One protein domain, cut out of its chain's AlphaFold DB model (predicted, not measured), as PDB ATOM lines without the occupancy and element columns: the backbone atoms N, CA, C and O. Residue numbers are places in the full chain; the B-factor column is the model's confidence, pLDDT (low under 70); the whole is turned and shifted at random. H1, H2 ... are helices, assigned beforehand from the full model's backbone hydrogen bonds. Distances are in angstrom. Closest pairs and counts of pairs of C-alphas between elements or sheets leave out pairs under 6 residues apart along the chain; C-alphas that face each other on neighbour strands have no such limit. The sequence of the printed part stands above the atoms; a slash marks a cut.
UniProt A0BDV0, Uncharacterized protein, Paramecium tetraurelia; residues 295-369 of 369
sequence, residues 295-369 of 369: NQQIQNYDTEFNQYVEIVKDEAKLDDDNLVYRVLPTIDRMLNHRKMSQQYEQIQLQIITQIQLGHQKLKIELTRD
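This is residues 295 to 369 of the 369 residues of an uncharacterized protein of Paramecium tetraurelia (UniProt A0BDV0). A long helix, H3, makes most of the length, and a shorter helix, H1, crosses its first part at a steep angle, with the small helix H2 at the turn where the chain folds back from H1 toward H3. H1, H2 and the first part of H3 make a small head, and residues 340 to 369 stick out from it as one long arm, of which 340 to 365 belong to H3. The printed part has 75 residues with three named helices, in the order H1, H2, H3, and no named strand; the class is all helix. The whole is extended, with a radius of gyration of the C-alphas of 21.5 A, and the C-alphas span 75 by 19 by 17 A along their three main axes, the arm making the length.

The printed part begins at Asn 295, whose C-alpha is at (-146.018, -147.684, 73.646), and residues 295 to 300 come before the first helix. H1 is residues 301 to 316, from C-alpha 301 at (-138.777, -150.654, 82.256), and is 22.0 A long from first to last C-alpha. H2 is residues 321 to 324, 5.2 A long. H3 is residues 328 to 365, 38 residues and 55.7 A long, from C-alpha 328 at (-139.357, -164.159, 82.869) to C-alpha 365 at (-125.247, -119.924, 52.150). Residues 366 to 369 follow it.

H1 and H3 touch, with 6 pairs of C-alphas within 8 A. The closest C-alphas of the two are those of Phe 305 and Asp 332, 7.0 A apart. H1 touches H3 with residues 305 to 309 alone, and H3 touches H1 with residues 328 to 335 alone. Their lines stand at a steep tilt of 51 degrees, and they run opposite ways. H1 and H2 are close but not clearly touching, with 2 pairs of C-alphas within 8 A; the closest are those of Lys 313 and Val 324, 7.0 A apart. H2 and H3 meet only through their link. In H1 and H3 every O i to N i+4 pair is within hydrogen-bond range. H2, with 4 residues, is too short for such a pair; its 1 pair of O i to N i+3 is within range.

The two C-alphas farthest apart are those of Asp 320 and Asp 369, 74.9 A. Residues 340 to 369 stand free; the body without them has 45 residues, spans 30 by 18 by 14 A and has a radius of gyration of 10.9 A. The printed part has no cut and ends at Asp 369, the chain's last residue. The links from H1 to H2, with 4 residues, and from H2 to H3, with 3 residues, are both tight. The mean pLDDT of the printed part is 76.5, and the model's confidence is low, under 70, at residues 295 to 299 and 362 to 369.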
ATOM      1  N   ASN A 295    -145.070-148.001  72.580       56.62
ATOM      2  CA  ASN A 295    -146.018-147.684  73.646       56.62
ATOM      3  C   ASN A 295    -145.594-146.359  74.298       56.62
ATOM      4  O   ASN A 295    -144.728-146.339  75.167       56.62
ATOM      5  N   GLN A 296    -146.167-145.235  73.835       53.66
ATOM      6  CA  GLN A 296    -145.807-143.863  74.267       53.66
ATOM      7  C   GLN A 296    -146.029-143.641  75.768       53.66
ATOM      8  O   GLN A 296    -145.557-142.651  76.320       53.66
ATOM      9  N   GLN A 297    -146.759-144.544  76.419       54.47
ATOM     10  CA  GLN A 297    -147.262-144.368  77.772       54.47
ATOM     11  C   GLN A 297    -146.381-145.005  78.852       54.47
ATOM     12  O   GLN A 297    -146.583-144.707  80.027       54.47
ATOM     13  N   ILE A 298    -145.393-145.836  78.498       59.16
ATOM     14  CA  ILE A 298    -144.573-146.540  79.491       59.16
ATOM     15  C   ILE A 298    -143.174-145.929  79.532       59.16
ATOM     16  O   ILE A 298    -142.359-146.147  78.641       59.16
ATOM     17  N   GLN A 299    -142.898-145.139  80.571       62.03
ATOM     18  CA  GLN A 299    -141.589-144.495  80.757       62.03
ATOM     19  C   GLN A 299    -140.598-145.325  81.584       62.03
ATOM     20  O   GLN A 299    -139.417-144.990  81.625       62.03
ATOM     21  N   ASN A 300    -141.052-146.398  82.240       77.56
ATOM     22  CA  ASN A 300    -140.222-147.201  83.134       77.56
ATOM     23  C   ASN A 300    -140.242-148.690  82.741       77.56
ATOM     24  O   ASN A 300    -141.302-149.300  82.590       77.56
ATOM     25  N   TYR A 301    -139.039-149.257  82.605       79.75
ATOM     26  CA  TYR A 301    -138.777-150.654  82.256       79.75
ATOM     27  C   TYR A 301    -139.508-151.634  83.175       79.75
ATOM     28  O   TYR A 301    -140.108-152.588  82.693       79.75
ATOM     29  N   ASP A 302    -139.521-151.371  84.483       82.19
ATOM     30  CA  ASP A 302    -140.133-152.278  85.460       82.19
ATOM     31  C   ASP A 302    -141.652-152.362  85.274       82.19
ATOM     32  O   ASP A 302    -142.268-153.412  85.455       82.19
ATOM     33  N   THR A 303    -142.275-151.254  84.874       82.44
ATOM     34  CA  THR A 303    -143.719-151.197  84.621       82.44
ATOM     35  C   THR A 303    -144.071-151.927  83.332       82.44
ATOM     36  O   THR A 303    -145.062-152.652  83.295       82.44
ATOM     37  N   GLU A 304    -143.237-151.791  82.299       81.19
ATOM     38  CA  GLU A 304    -143.386-152.532  81.044       81.19
ATOM     39  C   GLU A 304    -143.185-154.037  81.248       81.19
ATOM     40  O   GLU A 304    -143.981-154.845  80.770       81.19
ATOM     41  N   PHE A 305    -142.147-154.412  81.998       85.75
ATOM     42  CA  PHE A 305    -141.844-155.795  82.330       85.75
ATOM     43  C   PHE A 305    -143.018-156.451  83.053       85.75
ATOM     44  O   PHE A 305    -143.500-157.493  82.610       85.75
ATOM     45  N   ASN A 306    -143.541-155.809  84.100       85.56
ATOM     46  CA  ASN A 306    -144.680-156.333  84.852       85.56
ATOM     47  C   ASN A 306    -145.945-156.446  83.988       85.56
ATOM     48  O   ASN A 306    -146.639-157.453  84.072       85.56
ATOM     49  N   GLN A 307    -146.218-155.484  83.100       84.56
ATOM     50  CA  GLN A 307    -147.344-155.591  82.163       84.56
ATOM     51  C   GLN A 307    -147.194-156.773  81.201       84.56
ATOM     52  O   GLN A 307    -148.154-157.507  80.978       84.56
ATOM     53  N   TYR A 308    -145.997-157.001  80.652       81.94
ATOM     54  CA  TYR A 308    -145.749-158.161  79.794       81.94
ATOM     55  C   TYR A 308    -145.871-159.485  80.549       81.94
ATOM     56  O   TYR A 308    -146.337-160.466  79.972       81.94
ATOM     57  N   VAL A 309    -145.467-159.526  81.818       86.12
ATOM     58  CA  VAL A 309    -145.647-160.705  82.672       86.12
ATOM     59  C   VAL A 309    -147.131-161.007  82.872       86.12
ATOM     60  O   VAL A 309    -147.520-162.157  82.699       86.12
ATOM     61  N   GLU A 310    -147.959-159.999  83.157       85.38
ATOM     62  CA  GLU A 310    -149.409-160.182  83.316       85.38
ATOM     63  C   GLU A 310    -150.086-160.605  82.002       85.38
ATOM     64  O   GLU A 310    -150.816-161.591  81.988       85.38
ATOM     65  N   ILE A 311    -149.745-159.982  80.865       83.81
ATOM     66  CA  ILE A 311    -150.245-160.412  79.543       83.81
ATOM     67  C   ILE A 311    -149.895-161.882  79.280       83.81
ATOM     68  O   ILE A 311    -150.717-162.649  78.784       83.81
ATOM     69  N   VAL A 312    -148.666-162.293  79.600       82.69
ATOM     70  CA  VAL A 312    -148.232-163.682  79.418       82.69
ATOM     71  C   VAL A 312    -148.975-164.628  80.358       82.69
ATOM     72  O   VAL A 312    -149.325-165.723  79.923       82.69
ATOM     73  N   LYS A 313    -149.227-164.237  81.611       84.62
ATOM     74  CA  LYS A 313    -150.026-165.037  82.550       84.62
ATOM     75  C   LYS A 313    -151.446-165.253  82.029       84.62
ATOM     76  O   LYS A 313    -151.887-166.401  81.983       84.62
ATOM     77  N   ASP A 314    -152.097-164.183  81.579       85.38
ATOM     78  CA  ASP A 314    -153.479-164.200  81.096       85.38
ATOM     79  C   ASP A 314    -153.626-165.018  79.803       85.38
ATOM     80  O   ASP A 314    -154.444-165.938  79.722       85.38
ATOM     81  N   GLU A 315    -152.794-164.742  78.796       82.75
ATOM     82  CA  GLU A 315    -152.882-165.388  77.479       82.75
ATOM     83  C   GLU A 315    -152.452-166.859  77.514       82.75
ATOM     84  O   GLU A 315    -153.041-167.712  76.844       82.75
ATOM     85  N   ALA A 316    -151.427-167.188  78.307       78.19
ATOM     86  CA  ALA A 316    -150.959-168.564  78.443       78.19
ATOM     87  C   ALA A 316    -151.719-169.359  79.519       78.19
ATOM     88  O   ALA A 316    -151.434-170.549  79.675       78.19
ATOM     89  N   LYS A 317    -152.684-168.737  80.218       81.75
ATOM     90  CA  LYS A 317    -153.473-169.336  81.312       81.75
ATOM     91  C   LYS A 317    -152.579-170.049  82.327       81.75
ATOM     92  O   LYS A 317    -152.740-171.238  82.609       81.75
ATOM     93  N   LEU A 318    -151.549-169.340  82.784       77.69
ATOM     94  CA  LEU A 318    -150.584-169.876  83.738       77.69
ATOM     95  C   LEU A 318    -151.135-169.711  85.154       77.69
ATOM     96  O   LEU A 318    -150.872-168.709  85.808       77.69
ATOM     97  N   ASP A 319    -151.871-170.720  85.617       73.75
ATOM     98  CA  ASP A 319    -152.452-170.739  86.968       73.75
ATOM     99  C   ASP A 319    -151.408-171.026  88.074       73.75
ATOM    100  O   ASP A 319    -151.674-170.818  89.254       73.75
ATOM    101  N   ASP A 320    -150.218-171.524  87.708       76.62
ATOM    102  CA  ASP A 320    -149.108-171.817  88.627       76.62
ATOM    103  C   ASP A 320    -147.996-170.767  88.488       76.62
ATOM    104  O   ASP A 320    -147.301-170.700  87.464       76.62
ATOM    105  N   ASP A 321    -147.780-169.996  89.556       72.19
ATOM    106  CA  ASP A 321    -146.734-168.973  89.646       72.19
ATOM    107  C   ASP A 321    -145.328-169.541  89.369       72.19
ATOM    108  O   ASP A 321    -144.464-168.842  88.831       72.19
ATOM    109  N   ASN A 322    -145.085-170.835  89.622       77.88
ATOM    110  CA  ASN A 322    -143.797-171.469  89.322       77.88
ATOM    111  C   ASN A 322    -143.507-171.582  87.818       77.88
ATOM    112  O   ASN A 322    -142.344-171.601  87.398       77.88
ATOM    113  N   LEU A 323    -144.547-171.656  86.985       75.69
ATOM    114  CA  LEU A 323    -144.400-171.710  85.532       75.69
ATOM    115  C   LEU A 323    -144.049-170.337  84.954       75.69
ATOM    116  O   LEU A 323    -143.305-170.267  83.971       75.69
ATOM    117  N   VAL A 324    -144.497-169.259  85.602       79.00
ATOM    118  CA  VAL A 324    -144.203-167.873  85.210       79.00
ATOM    119  C   VAL A 324    -142.702-167.597  85.268       79.00
ATOM    120  O   VAL A 324    -142.145-167.043  84.315       79.00
ATOM    121  N   TYR A 325    -142.001-168.084  86.302       81.81
ATOM    122  CA  TYR A 325    -140.544-167.923  86.437       81.81
ATOM    123  C   TYR A 325    -139.744-168.493  85.258       81.81
ATOM    124  O   TYR A 325    -138.641-168.025  84.976       81.81
ATOM    125  N   ARG A 326    -140.290-169.468  84.516       80.25
ATOM    126  CA  ARG A 326    -139.630-170.010  83.316       80.25
ATOM    127  C   ARG A 326    -139.673-169.046  82.132       80.25
ATOM    128  O   ARG A 326    -138.844-169.161  81.229       80.25
ATOM    129  N   VAL A 327    -140.628-168.119  82.118       80.31
ATOM    130  CA  VAL A 327    -140.867-167.196  81.002       80.31
ATOM    131  C   VAL A 327    -140.220-165.829  81.239       80.31
ATOM    132  O   VAL A 327    -139.819-165.185  80.268       80.31
ATOM    133  N   LEU A 328    -139.995-165.437  82.501       84.88
ATOM    134  CA  LEU A 328    -139.357-164.159  82.869       84.88
ATOM    135  C   LEU A 328    -138.048-163.867  82.107       84.88
ATOM    136  O   LEU A 328    -137.947-162.786  81.527       84.88
ATOM    137  N   PRO A 329    -137.077-164.802  81.980       87.00
ATOM    138  CA  PRO A 329    -135.823-164.520  81.269       87.00
ATOM    139  C   PRO A 329    -136.001-164.306  79.760       87.00
ATOM    140  O   PRO A 329    -135.094-163.826  79.076       87.00
ATOM    141  N   THR A 330    -137.127-164.746  79.197       82.38
ATOM    142  CA  THR A 330    -137.465-164.534  77.785       82.38
ATOM    143  C   THR A 330    -138.081-163.154  77.585       82.38
ATOM    144  O   THR A 330    -137.700-162.459  76.644       82.38
ATOM    145  N   ILE A 331    -138.973-162.743  78.492       83.62
ATOM    146  CA  ILE A 331    -139.573-161.402  78.508       83.62
ATOM    147  C   ILE A 331    -138.476-160.348  78.692       83.62
ATOM    148  O   ILE A 331    -138.378-159.427  77.887       83.62
ATOM    149  N   ASP A 332    -137.588-160.550  79.670       85.38
ATOM    150  CA  ASP A 332    -136.470-159.645  79.961       85.38
ATOM    151  C   ASP A 332    -135.552-159.455  78.740       85.38
ATOM    152  O   ASP A 332    -135.273-158.336  78.311       85.38
ATOM    153  N   ARG A 333    -135.147-160.552  78.083       84.31
ATOM    154  CA  ARG A 333    -134.323-160.478  76.864       84.31
ATOM    155  C   ARG A 333    -135.017-159.753  75.716       84.31
ATOM    156  O   ARG A 333    -134.366-159.005  74.990       84.31
ATOM    157  N   MET A 334    -136.316-159.975  75.531       81.00
ATOM    158  CA  MET A 334    -137.084-159.311  74.480       81.00
ATOM    159  C   MET A 334    -137.183-157.801  74.729       81.00
ATOM    160  O   MET A 334    -136.948-157.025  73.802       81.00
ATOM    161  N   LEU A 335    -137.479-157.383  75.962       82.38
ATOM    162  CA  LEU A 335    -137.559-155.968  76.329       82.38
ATOM    163  C   LEU A 335    -136.193-155.280  76.250       82.38
ATOM    164  O   LEU A 335    -136.094-154.171  75.727       82.38
ATOM    165  N   ASN A 336    -135.118-155.965  76.642       82.94
ATOM    166  CA  ASN A 336    -133.757-155.467  76.452       82.94
ATOM    167  C   ASN A 336    -133.400-155.283  74.969       82.94
ATOM    168  O   ASN A 336    -132.885-154.234  74.583       82.94
ATOM    169  N   HIS A 337    -133.719-156.253  74.107       82.19
ATOM    170  CA  HIS A 337    -133.531-156.105  72.658       82.19
ATOM    171  C   HIS A 337    -134.332-154.929  72.090       82.19
ATOM    172  O   HIS A 337    -133.824-154.185  71.251       82.19
ATOM    173  N   ARG A 338    -135.564-154.733  72.566       77.19
ATOM    174  CA  ARG A 338    -136.420-153.613  72.169       77.19
ATOM    175  C   ARG A 338    -135.808-152.273  72.559       77.19
ATOM    176  O   ARG A 338    -135.652-151.416  71.695       77.19
ATOM    177  N   LYS A 339    -135.360-152.133  73.806       79.12
ATOM    178  CA  LYS A 339    -134.669-150.937  74.303       79.12
ATOM    179  C   LYS A 339    -133.427-150.602  73.470       79.12
ATOM    180  O   LYS A 339    -133.247-149.457  73.066       79.12
ATOM    181  N   MET A 340    -132.598-151.601  73.161       78.44
ATOM    182  CA  MET A 340    -131.409-151.412  72.319       78.44
ATOM    183  C   MET A 340    -131.767-151.010  70.884       78.44
ATOM    184  O   MET A 340    -131.145-150.111  70.320       78.44
ATOM    185  N   SER A 341    -132.788-151.639  70.295       76.88
ATOM    186  CA  SER A 341    -133.271-151.296  68.952       76.88
ATOM    187  C   SER A 341    -133.780-149.854  68.887       76.88
ATOM    188  O   SER A 341    -133.471-149.137  67.940       76.88
ATOM    189  N   GLN A 342    -134.510-149.411  69.910       75.69
ATOM    190  CA  GLN A 342    -135.021-148.042  70.012       75.69
ATOM    191  C   GLN A 342    -133.896-147.012  70.159       75.69
ATOM    192  O   GLN A 342    -133.936-145.963  69.518       75.69
ATOM    193  N   GLN A 343    -132.865-147.305  70.959       76.06
ATOM    194  CA  GLN A 343    -131.684-146.440  71.057       76.06
ATOM    195  C   GLN A 343    -131.003-146.273  69.696       76.06
ATOM    196  O   GLN A 343    -130.631-145.163  69.319       76.06
ATOM    197  N   TYR A 344    -130.876-147.362  68.937       78.38
ATOM    198  CA  TYR A 344    -130.296-147.317  67.601       78.38
ATOM    199  C   TYR A 344    -131.133-146.466  66.634       78.38
ATOM    200  O   TYR A 344    -130.583-145.659  65.887       78.38
ATOM    201  N   GLU A 345    -132.460-146.589  66.681       74.25
ATOM    202  CA  GLU A 345    -133.372-145.781  65.867       74.25
ATOM    203  C   GLU A 345    -133.294-144.286  66.214       74.25
ATOM    204  O   GLU A 345    -133.210-143.447  65.318       74.25
ATOM    205  N   GLN A 346    -133.225-143.935  67.503       75.44
ATOM    206  CA  GLN A 346    -133.032-142.547  67.939       75.44
ATOM    207  C   GLN A 346    -131.710-141.964  67.426       75.44
ATOM    208  O   GLN A 346    -131.688-140.829  66.950       75.44
ATOM    209  N   ILE A 347    -130.622-142.740  67.475       77.69
ATOM    210  CA  ILE A 347    -129.319-142.328  66.936       77.69
ATOM    211  C   ILE A 347    -129.414-142.098  65.421       77.69
ATOM    212  O   ILE A 347    -128.945-141.074  64.924       77.69
ATOM    213  N   GLN A 348    -130.060-143.002  64.681       76.62
ATOM    214  CA  GLN A 348    -130.263-142.858  63.235       76.62
ATOM    215  C   GLN A 348    -131.081-141.605  62.893       76.62
ATOM    216  O   GLN A 348    -130.687-140.828  62.024       76.62
ATOM    217  N   LEU A 349    -132.177-141.353  63.616       79.12
ATOM    218  CA  LEU A 349    -132.993-140.148  63.441       79.12
ATOM    219  C   LEU A 349    -132.204-138.870  63.741       79.12
ATOM    220  O   LEU A 349    -132.324-137.892  63.001       79.12
ATOM    221  N   GLN A 350    -131.365-138.869  64.780       79.25
ATOM    222  CA  GLN A 350    -130.486-137.739  65.090       79.25
ATOM    223  C   GLN A 350    -129.477-137.481  63.966       79.25
ATOM    224  O   GLN A 350    -129.327-136.333  63.547       79.25
ATOM    225  N   ILE A 351    -128.839-138.528  63.433       80.75
ATOM    226  CA  ILE A 351    -127.901-138.417  62.305       80.75
ATOM    227  C   ILE A 351    -128.611-137.845  61.071       80.75
ATOM    228  O   ILE A 351    -128.135-136.873  60.487       80.75
ATOM    229  N   ILE A 352    -129.777-138.387  60.706       82.81
ATOM    230  CA  ILE A 352    -130.570-137.906  59.564       82.81
ATOM    231  C   ILE A 352    -130.961-136.436  59.755       82.81
ATOM    232  O   ILE A 352    -130.806-135.634  58.834       82.81
ATOM    233  N   THR A 353    -131.410-136.062  60.954       82.88
ATOM    234  CA  THR A 353    -131.798-134.681  61.274       82.88
ATOM    235  C   THR A 353    -130.603-133.731  61.170       82.88
ATOM    236  O   THR A 353    -130.729-132.642  60.611       82.88
ATOM    237  N   GLN A 354    -129.421-134.138  61.645       81.06
ATOM    238  CA  GLN A 354    -128.203-133.332  61.517       81.06
ATOM    239  C   GLN A 354    -127.755-133.172  60.062       81.06
ATOM    240  O   GLN A 354    -127.390-132.067  59.664       81.06
ATOM    241  N   ILE A 355    -127.835-134.232  59.253       81.69
ATOM    242  CA  ILE A 355    -127.549-134.163  57.815       81.69
ATOM    243  C   ILE A 355    -128.522-133.192  57.135       81.69
ATOM    244  O   ILE A 355    -128.093-132.299  56.407       81.69
ATOM    245  N   GLN A 356    -129.824-133.296  57.413       79.06
ATOM    246  CA  GLN A 356    -130.838-132.401  56.846       79.06
ATOM    247  C   GLN A 356    -130.618-130.935  57.246       79.06
ATOM    248  O   GLN A 356    -130.695-130.052  56.391       79.06
ATOM    249  N   LEU A 357    -130.286-130.668  58.512       79.62
ATOM    250  CA  LEU A 357    -129.933-129.328  58.991       79.62
ATOM    251  C   LEU A 357    -128.657-128.794  58.322       79.62
ATOM    252  O   LEU A 357    -128.600-127.617  57.966       79.62
ATOM    253  N   GLY A 358    -127.649-129.644  58.109       76.88
ATOM    254  CA  GLY A 358    -126.429-129.297  57.374       76.88
ATOM    255  C   GLY A 358    -126.711-128.930  55.914       76.88
ATOM    256  O   GLY A 358    -126.257-127.892  55.436       76.88
ATOM    257  N   HIS A 359    -127.541-129.722  55.230       72.56
ATOM    258  CA  HIS A 359    -127.990-129.428  53.869       72.56
ATOM    259  C   HIS A 359    -128.793-128.123  53.782       72.56
ATOM    260  O   HIS A 359    -128.621-127.367  52.828       72.56
ATOM    261  N   GLN A 360    -129.648-127.824  54.766       71.06
ATOM    262  CA  GLN A 360    -130.376-126.553  54.808       71.06
ATOM    263  C   GLN A 360    -129.442-125.354  55.014       71.06
ATOM    264  O   GLN A 360    -129.621-124.340  54.345       71.06
ATOM    265  N   LYS A 361    -128.420-125.470  55.874       71.94
ATOM    266  CA  LYS A 361    -127.412-124.413  56.069       71.94
ATOM    267  C   LYS A 361    -126.623-124.122  54.791       71.94
ATOM    268  O   LYS A 361    -126.564-122.967  54.384       71.94
ATOM    269  N   LEU A 362    -126.130-125.161  54.113       66.94
ATOM    270  CA  LEU A 362    -125.433-125.028  52.825       66.94
ATOM    271  C   LEU A 362    -126.316-124.375  51.753       66.94
ATOM    272  O   LEU A 362    -125.852-123.558  50.964       66.94
ATOM    273  N   LYS A 363    -127.613-124.704  51.739       65.88
ATOM    274  CA  LYS A 363    -128.571-124.127  50.791       65.88
ATOM    275  C   LYS A 363    -128.840-122.641  51.056       65.88
ATOM    276  O   LYS A 363    -129.049-121.908  50.102       65.88
ATOM    277  N   ILE A 364    -128.823-122.210  52.322       67.88
ATOM    278  CA  ILE A 364    -128.967-120.798  52.715       67.88
ATOM    279  C   ILE A 364    -127.714-119.993  52.340       67.88
ATOM    280  O   ILE A 364    -127.844-118.870  51.854       67.88
ATOM    281  N   GLU A 365    -126.519-120.560  52.528       64.31
ATOM    282  CA  GLU A 365    -125.247-119.924  52.150       64.31
ATOM    283  C   GLU A 365    -125.138-119.720  50.633       64.31
ATOM    284  O   GLU A 365    -124.806-118.625  50.199       64.31
ATOM    285  N   LEU A 366    -125.551-120.703  49.826       58.72
ATOM    286  CA  LEU A 366    -125.566-120.606  48.356       58.72
ATOM    287  C   LEU A 366    -126.601-119.620  47.780       58.72
ATOM    288  O   LEU A 366    -126.555-119.323  46.594       58.72
ATOM    289  N   THR A 367    -127.557-119.147  48.584       61.72
ATOM    290  CA  THR A 367    -128.563-118.139  48.180       61.72
ATOM    291  C   THR A 367    -128.248-116.725  48.674       61.72
ATOM    292  O   THR A 367    -129.059-115.822  48.477       61.72
ATOM    293  N   ARG A 368    -127.129-116.539  49.386       54.22
ATOM    294  CA  ARG A 368    -126.677-115.235  49.901       54.22
ATOM    295  C   ARG A 368    -125.607-114.559  49.035       54.22
ATOM    296  O   ARG A 368    -125.334-113.389  49.295       54.22
ATOM    297  N   ASP A 369    -125.080-115.267  48.042       44.66
ATOM    298  CA  ASP A 369    -124.332-114.716  46.903       44.66
ATOM    299  C   ASP A 369    -125.291-114.452  45.733       44.66
ATOM    300  O   ASP A 369    -125.048-113.481  44.977       44.66
TER     301      ASP A 369